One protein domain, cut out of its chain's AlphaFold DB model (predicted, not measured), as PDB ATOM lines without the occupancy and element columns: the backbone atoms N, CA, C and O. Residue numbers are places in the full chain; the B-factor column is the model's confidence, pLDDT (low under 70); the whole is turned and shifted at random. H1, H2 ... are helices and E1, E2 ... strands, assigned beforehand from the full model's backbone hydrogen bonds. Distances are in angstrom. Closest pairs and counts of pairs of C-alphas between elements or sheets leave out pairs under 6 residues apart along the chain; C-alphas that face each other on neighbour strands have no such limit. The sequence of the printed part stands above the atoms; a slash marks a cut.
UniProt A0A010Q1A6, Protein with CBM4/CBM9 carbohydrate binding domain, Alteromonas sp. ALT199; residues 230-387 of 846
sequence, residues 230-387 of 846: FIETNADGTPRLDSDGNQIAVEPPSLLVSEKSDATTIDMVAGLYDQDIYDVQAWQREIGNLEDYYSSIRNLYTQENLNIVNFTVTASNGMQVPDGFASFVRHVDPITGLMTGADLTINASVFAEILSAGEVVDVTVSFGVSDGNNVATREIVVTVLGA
ATOM      1  N   PHE A 230     152.427 207.457 143.179       94.56
ATOM      2  CA  PHE A 230     152.807 206.106 142.764       94.56
ATOM      3  C   PHE A 230     151.659 205.143 143.055       94.56
ATOM      4  O   PHE A 230     151.505 204.686 144.190       94.56
ATOM      5  N   ILE A 231     150.828 204.877 142.053       95.19
ATOM      6  CA  ILE A 231     149.570 204.140 142.190       95.19
ATOM      7  C   ILE A 231     149.366 203.150 141.046       95.19
ATOM      8  O   ILE A 231     149.983 203.240 139.986       95.19
ATOM      9  N   GLU A 232     148.483 202.184 141.268       93.38
ATOM     10  CA  GLU A 232     148.053 201.265 140.225       93.38
ATOM     11  C   GLU A 232     147.033 201.925 139.296       93.38
ATOM     12  O   GLU A 232     146.159 202.673 139.739       93.38
ATOM     13  N   THR A 233     147.103 201.598 138.006       90.44
ATOM     14  CA  THR A 233     146.178 202.105 136.986       90.44
ATOM     15  C   THR A 233     145.507 200.971 136.218       90.44
ATOM     16  O   THR A 233     146.104 199.920 135.979       90.44
ATOM     17  N   ASN A 234     144.272 201.197 135.780       85.81
ATOM     18  CA  ASN A 234     143.560 200.341 134.837       85.81
ATOM     19  C   ASN A 234     144.200 200.415 133.436       85.81
ATOM     20  O   ASN A 234     145.042 201.269 133.154       85.81
ATOM     21  N   ALA A 235     143.774 199.537 132.521       82.25
ATOM     22  CA  ALA A 235     144.294 199.497 131.148       82.25
ATOM     23  C   ALA A 235     144.031 200.788 130.340       82.25
ATOM     24  O   ALA A 235     144.720 201.049 129.356       82.25
ATOM     25  N   ASP A 236     143.053 201.596 130.750       77.81
ATOM     26  CA  ASP A 236     142.733 202.909 130.177       77.81
ATOM     27  C   ASP A 236     143.522 204.075 130.821       77.81
ATOM     28  O   ASP A 236     143.327 205.239 130.458       77.81
ATOM     29  N   GLY A 237     144.416 203.761 131.766       81.56
ATOM     30  CA  GLY A 237     145.266 204.700 132.498       81.56
ATOM     31  C   GLY A 237     144.592 205.402 133.681       81.56
ATOM     32  O   GLY A 237     145.234 206.233 134.317       81.56
ATOM     33  N   THR A 238     143.333 205.085 134.004       85.12
ATOM     34  CA  THR A 238     142.670 205.630 135.202       85.12
ATOM     35  C   THR A 238     143.193 204.973 136.487       85.12
ATOM     36  O   THR A 238     143.576 203.802 136.449       85.12
ATOM     37  N   PRO A 239     143.188 205.664 137.642       89.38
ATOM     38  CA  PRO A 239     143.548 205.065 138.927       89.38
ATOM     39  C   PRO A 239     142.699 203.835 139.276       89.38
ATOM     40  O   PRO A 239     141.467 203.873 139.207       89.38
ATOM     41  N   ARG A 240     143.344 202.754 139.719       90.38
ATOM     42  CA  ARG A 240     142.661 201.584 140.280       90.38
ATOM     43  C   ARG A 240     142.275 201.864 141.732       90.38
ATOM     44  O   ARG A 240     143.101 202.336 142.516       90.38
ATOM     45  N   LEU A 241     141.030 201.552 142.084       87.88
ATOM     46  CA  LEU A 241     140.481 201.780 143.420       87.88
ATOM     47  C   LEU A 241     140.300 200.461 144.183       87.88
ATOM     48  O   LEU A 241     139.974 199.435 143.582       87.88
ATOM     49  N   ASP A 242     140.506 200.491 145.499       80.38
ATOM     50  CA  ASP A 242     140.164 199.390 146.405       80.38
ATOM     51  C   ASP A 242     138.640 199.290 146.638       80.38
ATOM     52  O   ASP A 242     137.847 200.068 146.103       80.38
ATOM     53  N   SER A 243     138.203 198.316 147.446       79.06
ATOM     54  CA  SER A 243     136.778 198.116 147.763       79.06
ATOM     55  C   SER A 243     136.119 199.296 148.486       79.06
ATOM     56  O   SER A 243     134.891 199.381 148.494       79.06
ATOM     57  N   ASP A 244     136.917 200.184 149.082       77.75
ATOM     58  CA  ASP A 244     136.471 201.370 149.815       77.75
ATOM     59  C   ASP A 244     136.563 202.651 148.957       77.75
ATOM     60  O   ASP A 244     136.171 203.729 149.409       77.75
ATOM     61  N   GLY A 245     137.035 202.541 147.708       80.12
ATOM     62  CA  GLY A 245     137.162 203.648 146.762       80.12
ATOM     63  C   GLY A 245     138.468 204.443 146.867       80.12
ATOM     64  O   GLY A 245     138.542 205.538 146.307       80.12
ATOM     65  N   ASN A 246     139.494 203.939 147.561       83.88
ATOM     66  CA  ASN A 246     140.796 204.608 147.671       83.88
ATOM     67  C   ASN A 246     141.765 204.147 146.577       83.88
ATOM     68  O   ASN A 246     141.731 202.993 146.155       83.88
ATOM     69  N   GLN A 247     142.667 205.033 146.148       89.94
ATOM     70  CA  GLN A 247     143.738 204.680 145.211       89.94
ATOM     71  C   GLN A 247     144.700 203.665 145.838       89.94
ATOM     72  O   GLN A 247     145.113 203.818 146.989       89.94
ATOM     73  N   ILE A 248     145.089 202.657 145.060       90.56
ATOM     74  CA  ILE A 248     146.005 201.608 145.511       90.56
ATOM     75  C   ILE A 248     147.443 202.040 145.219       90.56
ATOM     76  O   ILE A 248     147.797 202.264 144.063       90.56
ATOM     77  N   ALA A 249     148.263 202.166 146.262       92.69
ATOM     78  CA  ALA A 249     149.663 202.554 146.134       92.69
ATOM     79  C   ALA A 249     150.520 201.423 145.544       92.69
ATOM     80  O   ALA A 249     150.311 200.249 145.847       92.69
ATOM     81  N   VAL A 250     151.524 201.790 144.743       93.12
ATOM     82  CA  VAL A 250     152.541 200.854 144.243       93.12
ATOM     83  C   VAL A 250     153.765 200.933 145.144       93.12
ATOM     84  O   VAL A 250     154.476 201.943 145.166       93.12
ATOM     85  N   GLU A 251     154.040 199.846 145.860       89.50
ATOM     86  CA  GLU A 251     155.250 199.723 146.675       89.50
ATOM     87  C   GLU A 251     156.512 199.904 145.813       89.50
ATOM     88  O   GLU A 251     156.533 199.514 144.640       89.50
ATOM     89  N   PRO A 252     157.566 200.562 146.328       87.94
ATOM     90  CA  PRO A 252     158.820 200.670 145.603       87.94
ATOM     91  C   PRO A 252     159.426 199.281 145.372       87.94
ATOM     92  O   PRO A 252     159.316 198.410 146.238       87.94
ATOM     93  N   PRO A 253     160.107 199.064 144.235       85.06
ATOM     94  CA  PRO A 253     160.865 197.839 144.049       85.06
ATOM     95  C   PRO A 253     161.950 197.742 145.128       85.06
ATOM     96  O   PRO A 253     162.601 198.735 145.464       85.06
ATOM     97  N   SER A 254     162.164 196.539 145.649       84.50
ATOM     98  CA  SER A 254     163.362 196.186 146.403       84.50
ATOM     99  C   SER A 254     164.236 195.281 145.545       84.50
ATOM    100  O   SER A 254     163.749 194.565 144.668       84.50
ATOM    101  N   LEU A 255     165.544 195.347 145.763       88.44
ATOM    102  CA  LEU A 255     166.497 194.529 145.029       88.44
ATOM    103  C   LEU A 255     167.477 193.888 146.002       88.44
ATOM    104  O   LEU A 255     167.982 194.554 146.899       88.44
ATOM    105  N   LEU A 256     167.774 192.612 145.792       87.38
ATOM    106  CA  LEU A 256     168.808 191.891 146.516       87.38
ATOM    107  C   LEU A 256     169.860 191.411 145.515       87.38
ATOM    108  O   LEU A 256     169.528 190.716 144.557       87.38
ATOM    109  N   VAL A 257     171.110 191.825 145.711       88.50
ATOM    110  CA  VAL A 257     172.231 191.570 144.792       88.50
ATOM    111  C   VAL A 257     173.475 191.132 145.554       88.50
ATOM    112  O   VAL A 257     173.690 191.525 146.700       88.50
ATOM    113  N   SER A 258     174.319 190.339 144.898       89.00
ATOM    114  CA  SER A 258     175.686 190.073 145.349       89.00
ATOM    115  C   SER A 258     176.595 191.217 144.922       89.00
ATOM    116  O   SER A 258     176.390 191.790 143.851       89.00
ATOM    117  N   GLU A 259     177.653 191.499 145.679       90.75
ATOM    118  CA  GLU A 259     178.752 192.324 145.169       90.75
ATOM    119  C   GLU A 259     179.335 191.758 143.862       90.75
ATOM    120  O   GLU A 259     179.727 192.525 142.998       90.75
ATOM    121  N   LYS A 260     179.256 190.452 143.603       87.12
ATOM    122  CA  LYS A 260     179.745 189.884 142.337       87.12
ATOM    123  C   LYS A 260     178.767 189.963 141.168       87.12
ATOM    124  O   LYS A 260     179.152 189.649 140.042       87.12
ATOM    125  N   SER A 261     177.510 190.329 141.415       83.44
ATOM    126  CA  SER A 261     176.480 190.330 140.378       83.44
ATOM    127  C   SER A 261     176.784 191.359 139.286       83.44
ATOM    128  O   SER A 261     177.259 192.468 139.554       83.44
ATOM    129  N   ASP A 262     176.430 191.014 138.046       86.25
ATOM    130  CA  ASP A 262     176.388 191.976 136.948       86.25
ATOM    131  C   ASP A 262     175.439 193.143 137.269       86.25
ATOM    132  O   ASP A 262     174.502 193.040 138.071       86.25
ATOM    133  N   ALA A 263     175.664 194.281 136.607       91.06
ATOM    134  CA  ALA A 263     174.830 195.454 136.806       91.06
ATOM    135  C   ALA A 263     173.360 195.159 136.450       91.06
ATOM    136  O   ALA A 263     173.043 194.742 135.335       91.06
ATOM    137  N   THR A 264     172.460 195.420 137.394       90.44
ATOM    138  CA  THR A 264     171.022 195.148 137.273       90.44
ATOM    139  C   THR A 264     170.266 196.446 137.030       90.44
ATOM    140  O   THR A 264     170.614 197.478 137.594       90.44
ATOM    141  N   THR A 265     169.236 196.424 136.182       93.12
ATOM    142  CA  THR A 265     168.419 197.608 135.873       93.12
ATOM    143  C   THR A 265     166.967 197.385 136.279       93.12
ATOM    144  O   THR A 265     166.409 196.334 135.970       93.12
ATOM    145  N   ILE A 266     166.364 198.368 136.952       92.69
ATOM    146  CA  ILE A 266     164.960 198.358 137.392       92.69
ATOM    147  C   ILE A 266     164.264 199.674 137.030       92.69
ATOM    148  O   ILE A 266     164.914 200.717 136.970       92.69
ATOM    149  N   ASP A 267     162.946 199.643 136.821       92.38
ATOM    150  CA  ASP A 267     162.151 200.861 136.630       92.38
ATOM    151  C   ASP A 267     161.940 201.561 137.977       92.38
ATOM    152  O   ASP A 267     161.242 201.058 138.861       92.38
ATOM    153  N   MET A 268     162.553 202.733 138.149       92.62
ATOM    154  CA  MET A 268     162.444 203.487 139.400       92.62
ATOM    155  C   MET A 268     161.143 204.285 139.511       92.62
ATOM    156  O   MET A 268     160.767 204.689 140.609       92.62
ATOM    157  N   VAL A 269     160.422 204.498 138.410       93.31
ATOM    158  CA  VAL A 269     159.154 205.243 138.394       93.31
ATOM    159  C   VAL A 269     157.949 204.324 138.181       93.31
ATOM    160  O   VAL A 269     156.894 204.776 137.750       93.31
ATOM    161  N   ALA A 270     158.066 203.046 138.549       91.44
ATOM    162  CA  ALA A 270     156.979 202.075 138.443       91.44
ATOM    163  C   ALA A 270     155.700 202.554 139.160       91.44
ATOM    164  O   ALA A 270     155.714 202.809 140.367       91.44
ATOM    165  N   GLY A 271     154.593 202.674 138.429       91.12
ATOM    166  CA  GLY A 271     153.327 203.200 138.955       91.12
ATOM    167  C   GLY A 271     153.255 204.726 139.054       91.12
ATOM    168  O   GLY A 271     152.336 205.236 139.684       91.12
ATOM    169  N   LEU A 272     154.211 205.471 138.484       94.25
ATOM    170  CA  LEU A 272     154.154 206.932 138.447       94.25
ATOM    171  C   LEU A 272     152.899 207.401 137.707       94.25
ATOM    172  O   LEU A 272     152.673 207.049 136.550       94.25
ATOM    173  N   TYR A 273     152.120 208.228 138.387       93.62
ATOM    174  CA  TYR A 273     150.879 208.798 137.903       93.62
ATOM    175  C   TYR A 273     150.832 210.286 138.224       93.62
ATOM    176  O   TYR A 273     151.278 210.723 139.284       93.62
ATOM    177  N   ASP A 274     150.256 211.047 137.306       92.62
ATOM    178  CA  ASP A 274     149.963 212.459 137.479       92.62
ATOM    179  C   ASP A 274     148.606 212.738 136.825       92.62
ATOM    180  O   ASP A 274     148.387 212.399 135.655       92.62
ATOM    181  N   GLN A 275     147.667 213.254 137.618       88.06
ATOM    182  CA  GLN A 275     146.273 213.405 137.201       88.06
ATOM    183  C   GLN A 275     146.143 214.456 136.096       88.06
ATOM    184  O   GLN A 275     145.433 214.227 135.117       88.06
ATOM    185  N   ASP A 276     146.867 215.564 136.219       86.12
ATOM    186  CA  ASP A 276     146.740 216.697 135.308       86.12
ATOM    187  C   ASP A 276     147.320 216.325 133.936       86.12
ATOM    188  O   ASP A 276     146.691 216.551 132.896       86.12
ATOM    189  N   ILE A 277     148.461 215.622 133.913       88.00
ATOM    190  CA  ILE A 277     149.015 215.049 132.674       88.00
ATOM    191  C   ILE A 277     148.040 214.049 132.039       88.00
ATOM    192  O   ILE A 277     147.865 214.062 130.814       88.00
ATOM    193  N   TYR A 278     147.410 213.177 132.834       87.62
ATOM    194  CA  TYR A 278     146.440 212.205 132.323       87.62
ATOM    195  C   TYR A 278     145.243 212.897 131.655       87.62
ATOM    196  O   TYR A 278     144.888 212.558 130.519       87.62
ATOM    197  N   ASP A 279     144.660 213.894 132.321       83.06
ATOM    198  CA  ASP A 279     143.479 214.616 131.843       83.06
ATOM    199  C   ASP A 279     143.782 215.420 130.571       83.06
ATOM    200  O   ASP A 279     143.004 215.389 129.605       83.06
ATOM    201  N   VAL A 280     144.960 216.052 130.509       82.69
ATOM    202  CA  VAL A 280     145.480 216.733 129.312       82.69
ATOM    203  C   VAL A 280     145.629 215.756 128.146       82.69
ATOM    204  O   VAL A 280     145.154 216.032 127.041       82.69
ATOM    205  N   GLN A 281     146.236 214.585 128.364       84.19
ATOM    206  CA  GLN A 281     146.385 213.575 127.310       84.19
ATOM    207  C   GLN A 281     145.036 213.032 126.832       84.19
ATOM    208  O   GLN A 281     144.844 212.837 125.629       84.19
ATOM    209  N   ALA A 282     144.105 212.771 127.753       82.62
ATOM    210  CA  ALA A 282     142.759 212.320 127.417       82.62
ATOM    211  C   ALA A 282     142.043 213.354 126.540       82.62
ATOM    212  O   ALA A 282     141.434 212.997 125.531       82.62
ATOM    213  N   TRP A 283     142.186 214.638 126.867       81.12
ATOM    214  CA  TRP A 283     141.599 215.711 126.077       81.12
ATOM    215  C   TRP A 283     142.275 215.891 124.714       81.12
ATOM    216  O   TRP A 283     141.601 216.051 123.696       81.12
ATOM    217  N   GLN A 284     143.599 215.762 124.646       83.00
ATOM    218  CA  GLN A 284     144.337 215.814 123.383       83.00
ATOM    219  C   GLN A 284     143.904 214.702 122.409       83.00
ATOM    220  O   GLN A 284     143.879 214.910 121.193       83.00
ATOM    221  N   ARG A 285     143.514 213.521 122.915       84.19
ATOM    222  CA  ARG A 285     142.928 212.448 122.085       84.19
ATOM    223  C   ARG A 285     141.552 212.820 121.528       84.19
ATOM    224  O   ARG A 285     141.202 212.357 120.447       84.19
ATOM    225  N   GLU A 286     140.791 213.631 122.255       83.31
ATOM    226  CA  GLU A 286     139.438 214.052 121.890       83.31
ATOM    227  C   GLU A 286     139.446 215.164 120.834       83.31
ATOM    228  O   GLU A 286     138.788 215.040 119.799       83.31
ATOM    229  N   ILE A 287     140.213 216.235 121.064       78.81
ATOM    230  CA  ILE A 287     140.168 217.446 120.226       78.81
ATOM    231  C   ILE A 287     141.398 217.643 119.330       78.81
ATOM    232  O   ILE A 287     141.412 218.537 118.482       78.81
ATOM    233  N   GLY A 288     142.420 216.794 119.460       83.12
ATOM    234  CA  GLY A 288     143.669 216.903 118.710       83.12
ATOM    235  C   GLY A 288     144.674 217.833 119.389       83.12
ATOM    236  O   GLY A 288     144.820 217.823 120.604       83.12
ATOM    237  N   ASN A 289     145.435 218.606 118.610       81.50
ATOM    238  CA  ASN A 289     146.552 219.389 119.138       81.50
ATOM    239  C   ASN A 289     146.084 220.536 120.055       81.50
ATOM    240  O   ASN A 289     145.560 221.546 119.582       81.50
ATOM    241  N   LEU A 290     146.337 220.395 121.358       76.88
ATOM    242  CA  LEU A 290     146.033 221.417 122.358       76.88
ATOM    243  C   LEU A 290     146.819 222.709 122.123       76.88
ATOM    244  O   LEU A 290     146.268 223.790 122.302       76.88
ATOM    245  N   GLU A 291     148.064 222.635 121.651       75.38
ATOM    246  CA  GLU A 291     148.844 223.836 121.339       75.38
ATOM    247  C   GLU A 291     148.160 224.663 120.243       75.38
ATOM    248  O   GLU A 291     148.057 225.879 120.369       75.38
ATOM    249  N   ASP A 292     147.594 224.013 119.219       75.94
ATOM    250  CA  ASP A 292     146.815 224.695 118.179       75.94
ATOM    251  C   ASP A 292     145.503 225.263 118.740       75.94
ATOM    252  O   ASP A 292     145.138 226.396 118.410       75.94
ATOM    253  N   TYR A 293     144.817 224.520 119.614       73.94
ATOM    254  CA  TYR A 293     143.588 224.971 120.278       73.94
ATOM    255  C   TYR A 293     143.828 226.252 121.096       73.94
ATOM    256  O   TYR A 293     143.130 227.257 120.925       73.94
ATOM    257  N   TYR A 294     144.895 226.266 121.896       71.00
ATOM    258  CA  TYR A 294     145.299 227.404 122.725       71.00
ATOM    259  C   TYR A 294     146.121 228.465 121.983       71.00
ATOM    260  O   TYR A 294     146.319 229.560 122.515       71.00
ATOM    261  N   SER A 295     146.554 228.209 120.742       66.31
ATOM    262  CA  SER A 295     147.363 229.160 119.961       66.31
ATOM    263  C   SER A 295     146.644 230.484 119.699       66.31
ATOM    264  O   SER A 295     147.253 231.549 119.588       66.31
ATOM    265  N   SER A 296     145.311 230.432 119.642       54.94
ATOM    266  CA  SER A 296     144.461 231.611 119.488       54.94
ATOM    267  C   SER A 296     144.387 232.468 120.763       54.94
ATOM    268  O   SER A 296     143.954 233.622 120.707       54.94
ATOM    269  N   ILE A 297     144.864 231.945 121.897       51.75
ATOM    270  CA  ILE A 297     144.727 232.502 123.247       51.75
ATOM    271  C   ILE A 297     146.117 232.713 123.860       51.75
ATOM    272  O   ILE A 297     146.498 232.101 124.856       51.75
ATOM    273  N   ARG A 298     146.909 233.580 123.219       54.12
ATOM    274  CA  ARG A 298     148.233 234.038 123.690       54.12
ATOM    275  C   ARG A 298     149.235 232.918 124.063       54.12
ATOM    276  O   ARG A 298     150.204 233.214 124.752       54.12
ATOM    277  N   ASN A 299     149.052 231.681 123.585       58.25
ATOM    278  CA  ASN A 299     149.876 230.509 123.924       58.25
ATOM    279  C   ASN A 299     149.994 230.249 125.441       58.25
ATOM    280  O   ASN A 299     151.074 229.934 125.931       58.25
ATOM    281  N   LEU A 300     148.899 230.396 126.196       62.50
ATOM    282  CA  LEU A 300     148.904 230.171 127.652       62.50
ATOM    283  C   LEU A 300     149.117 228.700 128.056       62.50
ATOM    284  O   LEU A 300     149.441 228.428 129.210       62.50
ATOM    285  N   TYR A 301     148.963 227.757 127.125       69.25
ATOM    286  CA  TYR A 301     149.231 226.342 127.375       69.25
ATOM    287  C   TYR A 301     150.723 226.107 127.638       69.25
ATOM    288  O   TYR A 301     151.559 226.293 126.753       69.25
ATOM    289  N   THR A 302     151.042 225.661 128.853       70.62
ATOM    290  CA  THR A 302     152.377 225.176 129.211       70.62
ATOM    291  C   THR A 302     152.265 223.709 129.577       70.62
ATOM    292  O   THR A 302     151.649 223.365 130.585       70.62
ATOM    293  N   GLN A 303     152.872 222.852 128.755       77.38
ATOM    294  CA  GLN A 303     152.880 221.421 129.005       77.38
ATOM    295  C   GLN A 303     153.624 221.107 130.304       77.38
ATOM    296  O   GLN A 303     154.791 221.467 130.489       77.38
ATOM    297  N   GLU A 304     152.938 220.376 131.166       84.00
ATOM    298  CA  GLU A 304     153.486 219.828 132.393       84.00
ATOM    299  C   GLU A 304     154.443 218.679 132.099       84.00
ATOM    300  O   GLU A 304     154.179 217.826 131.249       84.00
ATOM    301  N   ASN A 305     155.601 218.684 132.757       87.62
ATOM    302  CA  ASN A 305     156.649 217.707 132.508       87.62
ATOM    303  C   ASN A 305     157.225 217.200 133.821       87.62
ATOM    304  O   ASN A 305     157.829 217.958 134.579       87.62
ATOM    305  N   LEU A 306     157.143 215.887 134.017       93.75
ATOM    306  CA  LEU A 306     157.753 215.235 135.164       93.75
ATOM    307  C   LEU A 306     159.276 215.161 135.009       93.75
ATOM    308  O   LEU A 306     159.812 214.849 133.938       93.75
ATOM    309  N   ASN A 307     159.985 215.401 136.109       93.62
ATOM    310  CA  ASN A 307     161.436 215.301 136.207       93.62
ATOM    311  C   ASN A 307     161.867 214.636 137.517       93.62
ATOM    312  O   ASN A 307     161.242 214.812 138.558       93.62
ATOM    313  N   ILE A 308     162.987 213.912 137.471       95.12
ATOM    314  CA  ILE A 308     163.617 213.337 138.665       95.12
ATOM    315  C   ILE A 308     164.504 214.399 139.320       95.12
ATOM    316  O   ILE A 308     165.371 214.988 138.671       95.12
ATOM    317  N   VAL A 309     164.301 214.622 140.616       95.88
ATOM    318  CA  VAL A 309     165.024 215.586 141.455       95.88
ATOM    319  C   VAL A 309     165.538 214.910 142.730       95.88
ATOM    320  O   VAL A 309     165.102 213.822 143.088       95.88
ATOM    321  N   ASN A 310     166.474 215.551 143.436       95.19
ATOM    322  CA  ASN A 310     166.961 215.112 144.756       95.19
ATOM    323  C   ASN A 310     167.478 213.659 144.825       95.19
ATOM    324  O   ASN A 310     167.347 213.013 145.858       95.19
ATOM    325  N   PHE A 311     168.080 213.151 143.746       95.75
ATOM    326  CA  PHE A 311     168.653 211.806 143.720       95.75
ATOM    327  C   PHE A 311     169.825 211.683 144.705       95.75
ATOM    328  O   PHE A 311     170.840 212.376 144.576       95.75
ATOM    329  N   THR A 312     169.689 210.792 145.681       95.25
ATOM    330  CA  THR A 312     170.675 210.520 146.729       95.25
ATOM    331  C   THR A 312     170.794 209.021 146.977       95.25
ATOM    332  O   THR A 312     169.854 208.263 146.752       95.25
ATOM    333  N   VAL A 313     171.975 208.589 147.420       96.19
ATOM    334  CA  VAL A 313     172.300 207.178 147.647       96.19
ATOM    335  C   VAL A 313     173.019 207.061 148.986       96.19
ATOM    336  O   VAL A 313     174.052 207.705 149.190       96.19
ATOM    337  N   THR A 314     172.476 206.271 149.908       95.62
ATOM    338  CA  THR A 314     172.989 206.158 151.283       95.62
ATOM    339  C   THR A 314     172.935 204.725 151.792       95.62
ATOM    340  O   THR A 314     171.955 204.038 151.546       95.62
ATOM    341  N   ALA A 315     173.944 204.287 152.547       93.75
ATOM    342  CA  ALA A 315     173.946 202.974 153.193       93.75
ATOM    343  C   ALA A 315     173.370 203.028 154.621       93.75
ATOM    344  O   ALA A 315     173.642 203.971 155.373       93.75
ATOM    345  N   SER A 316     172.643 201.985 155.026       87.12
ATOM    346  CA  SER A 316     171.938 201.882 156.316       87.12
ATOM    347  C   SER A 316     172.856 201.917 157.544       87.12
ATOM    348  O   SER A 316     172.464 202.380 158.614       87.12
ATOM    349  N   ASN A 317     174.110 201.487 157.395       85.12
ATOM    350  CA  ASN A 317     175.128 201.468 158.450       85.12
ATOM    351  C   ASN A 317     176.018 202.733 158.479       85.12
ATOM    352  O   ASN A 317     176.992 202.784 159.232       85.12
ATOM    353  N   GLY A 318     175.712 203.750 157.663       83.31
ATOM    354  CA  GLY A 318     176.519 204.969 157.538       83.31
ATOM    355  C   GLY A 318     177.835 204.782 156.774       83.31
ATOM    356  O   GLY A 318     178.676 205.685 156.783       83.31
ATOM    357  N   MET A 319     178.031 203.630 156.124       89.19
ATOM    358  CA  MET A 319     179.134 203.394 155.197       89.19
ATOM    359  C   MET A 319     179.040 204.354 154.006       89.19
ATOM    360  O   MET A 319     177.957 204.684 153.522       89.19
ATOM    361  N   GLN A 320     180.194 204.815 153.522       91.06
ATOM    362  CA  GLN A 320     180.238 205.573 152.280       91.06
ATOM    363  C   GLN A 320     179.953 204.622 151.113       91.06
ATOM    364  O   GLN A 320     180.714 203.682 150.893       91.06
ATOM    365  N   VAL A 321     178.876 204.881 150.369       94.38
ATOM    366  CA  VAL A 321     178.555 204.125 149.154       94.38
ATOM    367  C   VAL A 321     179.590 204.469 148.077       94.38
ATOM    368  O   VAL A 321     179.824 205.660 147.841       94.38
ATOM    369  N   PRO A 322     180.236 203.477 147.444       94.25
ATOM    370  CA  PRO A 322     181.218 203.736 146.398       94.25
ATOM    371  C   PRO A 322     180.625 204.437 145.172       94.25
ATOM    372  O   PRO A 322     179.476 204.200 144.785       94.25
ATOM    373  N   ASP A 323     181.445 205.264 144.521       92.31
ATOM    374  CA  ASP A 323     181.071 205.925 143.271       92.31
ATOM    375  C   ASP A 323     180.708 204.884 142.200       92.31
ATOM    376  O   ASP A 323     181.424 203.906 141.988       92.31
ATOM    377  N   GLY A 324     179.604 205.122 141.490       92.12
ATOM    378  CA  GLY A 324     179.131 204.232 140.428       92.12
ATOM    379  C   GLY A 324     178.237 203.082 140.893       92.12
ATOM    380  O   GLY A 324     177.859 202.279 140.046       92.12
ATOM    381  N   PHE A 325     177.860 203.018 142.180       95.88
ATOM    382  CA  PHE A 325     176.878 202.040 142.664       95.88
ATOM    383  C   PHE A 325     175.519 202.170 141.970       95.88
ATOM    384  O   PHE A 325     174.931 201.172 141.578       95.88
ATOM    385  N   ALA A 326     175.013 203.394 141.822       96.31
ATOM    386  CA  ALA A 326     173.711 203.645 141.226       96.31
ATOM    387  C   ALA A 326     173.792 204.790 140.216       96.31
ATOM    388  O   ALA A 326     174.424 205.821 140.459       96.31
ATOM    389  N   SER A 327     173.126 204.611 139.083       95.44
ATOM    390  CA  SER A 327     172.947 205.636 138.054       95.44
ATOM    391  C   SER A 327     171.597 205.435 137.388       95.44
ATOM    392  O   SER A 327     171.088 204.320 137.398       95.44
ATOM    393  N   PHE A 328     171.013 206.481 136.809       96.00
ATOM    394  CA  PHE A 328     169.730 206.342 136.131       96.00
ATOM    395  C   PHE A 328     169.712 206.995 134.753       96.00
ATOM    396  O   PHE A 328     170.444 207.954 134.485       96.00
ATOM    397  N   VAL A 329     168.833 206.484 133.894       96.00
ATOM    398  CA  VAL A 329     168.507 207.049 132.585       96.00
ATOM    399  C   VAL A 329     167.012 207.327 132.542       96.00
ATOM    400  O   VAL A 329     166.197 206.427 132.699       96.00
ATOM    401  N   ARG A 330     166.643 208.587 132.317       94.62
ATOM    402  CA  ARG A 330     165.248 208.991 132.119       94.62
ATOM    403  C   ARG A 330     164.827 208.738 130.672       94.62
ATOM    404  O   ARG A 330     165.518 209.182 129.753       94.62
ATOM    405  N   HIS A 331     163.658 208.135 130.491       92.56
ATOM    406  CA  HIS A 331     163.000 207.974 129.199       92.56
ATOM    407  C   HIS A 331     161.972 209.072 128.982       92.56
ATOM    408  O   HIS A 331     161.246 209.461 129.898       92.56
ATOM    409  N   VAL A 332     161.926 209.575 127.754       91.38
ATOM    410  CA  VAL A 332     160.930 210.550 127.320       91.38
ATOM    411  C   VAL A 332     160.324 210.127 126.000       91.38
ATOM    412  O   VAL A 332     161.018 209.583 125.136       91.38
ATOM    413  N   ASP A 333     159.044 210.418 125.823       85.38
ATOM    414  CA  ASP A 333     158.410 210.323 124.521       85.38
ATOM    415  C   ASP A 333     159.084 211.332 123.564       85.38
ATOM    416  O   ASP A 333     159.212 212.513 123.895       85.38
ATOM    417  N   PRO A 334     159.557 210.907 122.381       83.12
ATOM    418  CA  PRO A 334     160.298 211.784 121.476       83.12
ATOM    419  C   PRO A 334     159.420 212.826 120.766       83.12
ATOM    420  O   PRO A 334     159.962 213.740 120.142       83.12
ATOM    421  N   ILE A 335     158.094 212.669 120.803       79.44
ATOM    422  CA  ILE A 335     157.115 213.562 120.180       79.44
ATOM    423  C   ILE A 335     156.588 214.552 121.216       79.44
ATOM    424  O   ILE A 335     156.597 215.752 120.956       79.44
ATOM    425  N   THR A 336     156.140 214.065 122.374       79.31
ATOM    426  CA  THR A 336     155.531 214.908 123.414       79.31
ATOM    427  C   THR A 336     156.547 215.427 124.426       79.31
ATOM    428  O   THR A 336     156.301 216.438 125.067       79.31
ATOM    429  N   GLY A 337     157.703 214.780 124.593       83.19
ATOM    430  CA  GLY A 337     158.708 215.147 125.598       83.19
ATOM    431  C   GLY A 337     158.363 214.723 127.030       83.19
ATOM    432  O   GLY A 337     159.180 214.932 127.931       83.19
ATOM    433  N   LEU A 338     157.198 214.098 127.237       86.56
ATOM    434  CA  LEU A 338     156.756 213.599 128.537       86.56
ATOM    435  C   LEU A 338     157.647 212.457 129.013       86.56
ATOM    436  O   LEU A 338     158.075 211.626 128.212       86.56
ATOM    437  N   MET A 339     157.901 212.396 130.321       89.38
ATOM    438  CA  MET A 339     158.567 211.240 130.916       89.38
ATOM    439  C   MET A 339     157.696 209.998 130.707       89.38
ATOM    440  O   MET A 339     156.523 209.999 131.064       89.38
ATOM    441  N   THR A 340     158.281 208.947 130.142       87.88
ATOM    442  CA  THR A 340     157.607 207.654 129.936       87.88
ATOM    443  C   THR A 340     158.137 206.561 130.856       87.88
ATOM    444  O   THR A 340     157.531 205.501 130.950       87.88
ATOM    445  N   GLY A 341     159.264 206.808 131.526       91.75
ATOM    446  CA  GLY A 341     159.891 205.875 132.453       91.75
ATOM    447  C   GLY A 341     161.263 206.365 132.909       91.75
ATOM    448  O   GLY A 341     161.763 207.397 132.443       91.75
ATOM    449  N   ALA A 342     161.898 205.613 133.801       95.06
ATOM    450  CA  ALA A 342     163.276 205.843 134.203       95.06
ATOM    451  C   ALA A 342     163.922 204.543 134.682       95.06
ATOM    452  O   ALA A 342     163.433 203.892 135.600       95.06
ATOM    453  N   ASP A 343     165.065 204.217 134.095       95.62
ATOM    454  CA  ASP A 343     165.820 203.013 134.412       95.62
ATOM    455  C   ASP A 343     166.895 203.343 135.444       95.62
ATOM    456  O   ASP A 343     167.787 204.145 135.164       95.62
ATOM    457  N   LEU A 344     166.837 202.717 136.617       95.88
ATOM    458  CA  LEU A 344     167.881 202.743 137.637       95.88
ATOM    459  C   LEU A 344     168.792 201.528 137.457       95.88
ATOM    460  O   LEU A 344     168.375 200.392 137.672       95.88
ATOM    461  N   THR A 345     170.046 201.773 137.095       96.12
ATOM    462  CA  THR A 345     171.100 200.761 137.029       96.12
ATOM    463  C   THR A 345     171.864 200.710 138.349       96.12
ATOM    464  O   THR A 345     172.448 201.709 138.776       96.12
ATOM    465  N   ILE A 346     171.895 199.524 138.948       95.75
ATOM    466  CA  ILE A 346     172.618 199.163 140.165       95.75
ATOM    467  C   ILE A 346     173.839 198.328 139.791       95.75
ATOM    468  O   ILE A 346     173.714 197.292 139.143       95.75
ATOM    469  N   ASN A 347     175.018 198.755 140.228       95.50
ATOM    470  CA  ASN A 347     176.276 198.042 140.074       95.50
ATOM    471  C   ASN A 347     176.847 197.697 141.453       95.50
ATOM    472  O   ASN A 347     177.543 198.503 142.070       95.50
ATOM    473  N   ALA A 348     176.559 196.488 141.925       93.19
ATOM    474  CA  ALA A 348     177.001 196.021 143.232       93.19
ATOM    475  C   ALA A 348     178.505 195.685 143.290       93.19
ATOM    476  O   ALA A 348     179.078 195.757 144.374       93.19
ATOM    477  N   SER A 349     179.175 195.463 142.148       92.06
ATOM    478  CA  SER A 349     180.626 195.162 142.068       92.06
ATOM    479  C   SER A 349     181.551 196.205 142.658       92.06
ATOM    480  O   SER A 349     182.698 195.919 143.000       92.06
ATOM    481  N   VAL A 350     181.051 197.416 142.877       94.44
ATOM    482  CA  VAL A 350     181.802 198.445 143.594       94.44
ATOM    483  C   VAL A 350     182.008 198.108 145.081       94.44
ATOM    484  O   VAL A 350     182.872 198.710 145.718       94.44
ATOM    485  N   PHE A 351     181.247 197.154 145.628       93.44
ATOM    486  CA  PHE A 351     181.369 196.658 147.001       93.44
ATOM    487  C   PHE A 351     182.310 195.452 147.160       93.44
ATOM    488  O   PHE A 351     182.577 195.078 148.300       93.44
ATOM    489  N   ALA A 352     182.867 194.898 146.075       90.00
ATOM    490  CA  ALA A 352     183.667 193.665 146.102       90.00
ATOM    491  C   ALA A 352     184.884 193.707 147.041       90.00
ATOM    492  O   ALA A 352     185.255 192.723 147.668       90.00
ATOM    493  N   GLU A 353     185.504 194.880 147.180       89.88
ATOM    494  CA  GLU A 353     186.673 195.090 148.049       89.88
ATOM    495  C   GLU A 353     186.287 195.639 149.439       89.88
ATOM    496  O   GLU A 353     187.148 196.075 150.209       89.88
ATOM    497  N   ILE A 354     184.985 195.701 149.742       90.31
ATOM    498  CA  ILE A 354     184.425 196.348 150.937       90.31
ATOM    499  C   ILE A 354     183.670 195.347 151.800       90.31
ATOM    500  O   ILE A 354     183.856 195.361 153.016       90.31
ATOM    501  N   LEU A 355     182.820 194.522 151.184       91.00
ATOM    502  CA  LEU A 355     182.019 193.526 151.882       91.00
ATOM    503  C   LEU A 355     182.741 192.182 151.870       91.00
ATOM    504  O   LEU A 355     183.095 191.661 150.818       91.00
ATOM    505  N   SER A 356     182.944 191.617 153.052       89.56
ATOM    506  CA  SER A 356     183.369 190.227 153.213       89.56
ATOM    507  C   SER A 356     182.163 189.287 153.149       89.56
ATOM    508  O   SER A 356     181.028 189.706 153.381       89.56
ATOM    509  N   ALA A 357     182.405 187.999 152.908       84.94
ATOM    510  CA  ALA A 357     181.356 186.987 152.891       84.94
ATOM    511  C   ALA A 357     180.458 187.024 154.140       84.94
ATOM    512  O   ALA A 357     180.938 187.021 155.282       84.94
ATOM    513  N   GLY A 358     179.145 187.068 153.910       81.50
ATOM    514  CA  GLY A 358     178.124 187.146 154.958       81.50
ATOM    515  C   GLY A 358     177.895 188.545 155.539       81.50
ATOM    516  O   GLY A 358     177.017 188.706 156.389       81.50
ATOM    517  N   GLU A 359     178.642 189.565 155.106       90.25
ATOM    518  CA  GLU A 359     178.291 190.956 155.391       90.25
ATOM    519  C   GLU A 359     177.128 191.404 154.502       90.25
ATOM    520  O   GLU A 359     177.042 191.056 153.327       90.25
ATOM    521  N   VAL A 360     176.223 192.192 155.079       90.06
ATOM    522  CA  VAL A 360     175.037 192.711 154.396       90.06
ATOM    523  C   VAL A 360     174.985 194.216 154.591       90.06
ATOM    524  O   VAL A 360     175.176 194.712 155.707       90.06
ATOM    525  N   VAL A 361     174.714 194.946 153.514       93.69
ATOM    526  CA  VAL A 361     174.450 196.384 153.573       93.69
ATOM    527  C   VAL A 361     173.206 196.716 152.766       93.69
ATOM    528  O   VAL A 361     173.099 196.361 151.599       93.69
ATOM    529  N   ASP A 362     172.276 197.439 153.381       94.88
ATOM    530  CA  ASP A 362     171.154 198.022 152.653       94.88
ATOM    531  C   ASP A 362     171.563 199.399 152.147       94.88
ATOM    532  O   ASP A 362     172.004 200.257 152.919       94.88
ATOM    533  N   VAL A 363     171.422 199.615 150.849       95.75
ATOM    534  CA  VAL A 363     171.647 200.890 150.185       95.75
ATOM    535  C   VAL A 363     170.303 201.454 149.750       95.75
ATOM    536  O   VAL A 363     169.613 200.891 148.905       95.75
ATOM    537  N   THR A 364     169.936 202.592 150.320       95.94
ATOM    538  CA  THR A 364     168.727 203.330 149.967       95.94
ATOM    539  C   THR A 364     169.045 204.336 148.871       95.94
ATOM    540  O   THR A 364     169.891 205.218 149.046       95.94
ATOM    541  N   VAL A 365     168.342 204.217 147.749       96.62
ATOM    542  CA  VAL A 365     168.290 205.218 146.684       96.62
ATOM    543  C   VAL A 365     167.032 206.054 146.902       96.62
ATOM    544  O   VAL A 365     165.923 205.555 146.733       96.62
ATOM    545  N   SER A 366     167.195 207.317 147.291       95.75
ATOM    546  CA  SER A 366     166.093 208.252 147.547       95.75
ATOM    547  C   SER A 366     166.054 209.317 146.458       95.75
ATOM    548  O   SER A 366     167.089 209.882 146.094       95.75
ATOM    549  N   PHE A 367     164.875 209.577 145.904       96.56
ATOM    550  CA  PHE A 367     164.665 210.574 144.857       96.56
ATOM    551  C   PHE A 367     163.258 211.171 144.956       96.56
ATOM    552  O   PHE A 367     162.367 210.618 145.599       96.56
ATOM    553  N   GLY A 368     163.057 212.317 144.312       96.25
ATOM    554  CA  GLY A 368     161.745 212.919 144.112       96.25
ATOM    555  C   GLY A 368     161.373 212.943 142.635       96.25
ATOM    556  O   GLY A 368     162.244 213.115 141.782       96.25
ATOM    557  N   VAL A 369     160.087 212.820 142.331       96.62
ATOM    558  CA  VAL A 369     159.527 213.169 141.021       96.62
ATOM    559  C   VAL A 369     158.783 214.485 141.169       96.62
ATOM    560  O   VAL A 369     157.938 214.617 142.049       96.62
ATOM    561  N   SER A 370     159.139 215.467 140.346       94.25
ATOM    562  CA  SER A 370     158.544 216.799 140.357       94.25
ATOM    563  C   SER A 370     157.873 217.108 139.034       94.25
ATOM    564  O   SER A 370     158.467 216.876 137.980       94.25
ATOM    565  N   ASP A 371     156.681 217.675 139.115       90.56
ATOM    566  CA  ASP A 371     155.931 218.292 138.015       90.56
ATOM    567  C   ASP A 371     156.358 219.763 137.757       90.56
ATOM    568  O   ASP A 371     155.995 220.370 136.752       90.56
ATOM    569  N   GLY A 372     157.205 220.320 138.634       87.00
ATOM    570  CA  GLY A 372     157.635 221.722 138.656       87.00
ATOM    571  C   GLY A 372     157.114 222.515 139.861       87.00
ATOM    572  O   GLY A 372     157.770 223.472 140.276       87.00
ATOM    573  N   ASN A 373     156.005 222.082 140.462       84.56
ATOM    574  CA  ASN A 373     155.305 222.729 141.578       84.56
ATOM    575  C   ASN A 373     155.308 221.860 142.846       84.56
ATOM    576  O   ASN A 373     155.581 222.343 143.947       84.56
ATOM    577  N   ASN A 374     155.046 220.567 142.685       90.62
ATOM    578  CA  ASN A 374     155.005 219.542 143.713       90.62
ATOM    579  C   ASN A 374     156.166 218.555 143.547       90.62
ATOM    580  O   ASN A 374     156.836 218.480 142.512       90.62
ATOM    581  N   VAL A 375     156.437 217.793 144.609       94.31
ATOM    582  CA  VAL A 375     157.443 216.725 144.607       94.31
ATOM    583  C   VAL A 375     156.906 215.513 145.359       94.31
ATOM    584  O   VAL A 375     156.576 215.616 146.539       94.31
ATOM    585  N   ALA A 376     156.892 214.361 144.692       95.69
ATOM    586  CA  ALA A 376     156.598 213.063 145.283       95.69
ATOM    587  C   ALA A 376     157.900 212.301 145.554       95.69
ATOM    588  O   ALA A 376     158.631 211.959 144.624       95.69
ATOM    589  N   THR A 377     158.214 212.053 146.826       95.50
ATOM    590  CA  THR A 377     159.433 211.331 147.227       95.50
ATOM    591  C   THR A 377     159.221 209.820 147.181       95.50
ATOM    592  O   THR A 377     158.169 209.334 147.594       95.50
ATOM    593  N   ARG A 378     160.242 209.075 146.748       94.56
ATOM    594  CA  ARG A 378     160.278 207.610 146.785       94.56
ATOM    595  C   ARG A 378     161.664 207.100 147.163       94.56
ATOM    596  O   ARG A 378     162.679 207.714 146.833       94.56
ATOM    597  N   GLU A 379     161.689 205.962 147.846       95.12
ATOM    598  CA  GLU A 379     162.910 205.285 148.269       95.12
ATOM    599  C   GLU A 379     162.919 203.851 147.747       95.12
ATOM    600  O   GLU A 379     161.940 203.126 147.903       95.12
ATOM    601  N   ILE A 380     164.025 203.454 147.127       95.19
ATOM    602  CA  ILE A 380     164.297 202.087 146.680       95.19
ATOM    603  C   ILE A 380     165.383 201.521 147.582       95.19
ATOM    604  O   ILE A 380     166.442 202.135 147.737       95.19
ATOM    605  N   VAL A 381     165.134 200.354 148.173       94.19
ATOM    606  CA  VAL A 381     166.109 199.666 149.023       94.19
ATOM    607  C   VAL A 381     166.776 198.557 148.223       94.19
ATOM    608  O   VAL A 381     166.110 197.658 147.708       94.19
ATOM    609  N   VAL A 382     168.100 198.635 148.131       94.31
ATOM    610  CA  VAL A 382     168.949 197.615 147.524       94.31
ATOM    611  C   VAL A 382     169.781 196.962 148.615       94.31
ATOM    612  O   VAL A 382     170.693 197.582 149.155       94.31
ATOM    613  N   THR A 383     169.507 195.707 148.920       92.50
ATOM    614  CA  THR A 383     170.339 194.914 149.818       92.50
ATOM    615  C   THR A 383     171.501 194.322 149.021       92.50
ATOM    616  O   THR A 383     171.302 193.654 148.007       92.50
ATOM    617  N   VAL A 384     172.730 194.591 149.459       92.19
ATOM    618  CA  VAL A 384     173.963 194.077 148.853       92.19
ATOM    619  C   VAL A 384     174.604 193.077 149.805       92.19
ATOM    620  O   VAL A 384     174.843 193.389 150.976       92.19
ATOM    621  N   LEU A 385     174.885 191.883 149.294       91.06
ATOM    622  CA  LEU A 385     175.534 190.798 150.020       91.06
ATOM    623  C   LEU A 385     177.013 190.721 149.646       91.06
ATOM    624  O   LEU A 385     177.357 190.723 148.464       91.06
ATOM    625  N   GLY A 386     177.880 190.620 150.651       90.38
ATOM    626  CA  GLY A 386     179.256 190.176 150.467       90.38
ATOM    627  C   GLY A 386     179.310 188.662 150.280       90.38
ATOM    628  O   GLY A 386     178.639 187.923 151.008       90.38
ATOM    629  N   ALA A 387     180.120 188.208 149.327       87.81
ATOM    630  CA  ALA A 387     180.195 186.817 148.893       87.81
ATOM    631  C   ALA A 387     181.606 186.222 149.110       87.81
ATOM    632  O   ALA A 387     182.598 186.947 149.188       87.81
TER     633      ALA A 387
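What this domain is: This is residues 230 to 387 of the 846 residues of the protein "Protein with CBM4/CBM9 carbohydrate binding domain" of Alteromonas sp. ALT199 (UniProt A0A010Q1A6). What shape do these coordinates make? Two sheets lie face to face as a sandwich, the twisted E1 E7 E6 E3 and the smaller E2 E5 E4, their strands at 18 degrees to each other. H1 and H2 make an arm beyond one end, H3 sits at the other end, and the loops of residues 230 to 253 reach out to one side. What is it made of? The printed part has 158 residues, under half of them in three named helices and seven named strands, class mixed, in the order E1 E2 H1 H2 E3 E4 E5 H3 E6 E7. The larger sheet is mixed, with E1 parallel to E7, and the smaller is antiparallel. How compact is it? It is loose, with a radius of gyration of the C-alphas of 19.5 A, and spans 65 by 39 by 24 A.

Where its parts are: Where is the larger sheet? E1 is residues 254 to 258, from C-alpha 254 at (163.362, 196.186, 146.403); E7 is 375 to 385, 32.1 A long, ending at C-alpha 385 at (175.534, 190.798, 150.020). E6 is 360 to 370, 32.4 A, and E3 is 307 to 315, 24.4 A. Where is the smaller? E2 is residues 264 to 267, E5 is 339 to 346, 20.7 A, and E4 is 326 to 332, 20.1 A. Where are the helices? H1 is residues 275 to 287, 18.5 A, H2 is 290 to 295, and H3 is 348 to 351.

How they stand to each other: How do the strands pair? E7 and E6, a hairpin, have N 363 and O 382 at 2.7 A, within hydrogen-bond range; antiparallel E6 and E3 have N 307 and O 370 at 2.8 A, and parallel E1 and E7 have N 383 and O 255 at 2.8 A. In the smaller sheet, antiparallel E2 and E5 have N 344 and O 266 at 2.8 A, and the hairpin E4 and E5 has N 331 and O 341 at 2.8 A. How do the helices stand? H3 only grazes the larger sheet with residues 348 to 351. H1 and H2 are close but not clearly touching, C-alphas 284 and 290 being closest at 5.9 A, and about perpendicular at 79 degrees; neither is on a sheet. Are their backbones whole? Every O i to N i+4 pair is within hydrogen-bond range in H1 and H2, and H3 is too short for one.

The domain as a whole: How far does it reach? The two C-alphas farthest apart, of Ser 296 and Ala 357, are 66.8 A apart. Is it continuous? The printed part has no cut, and H2 to E3, with 11 residues, is a long link. Where is confidence low? Residues 295 to 301 are under 70, while the mean pLDDT of the printed part is 87.9.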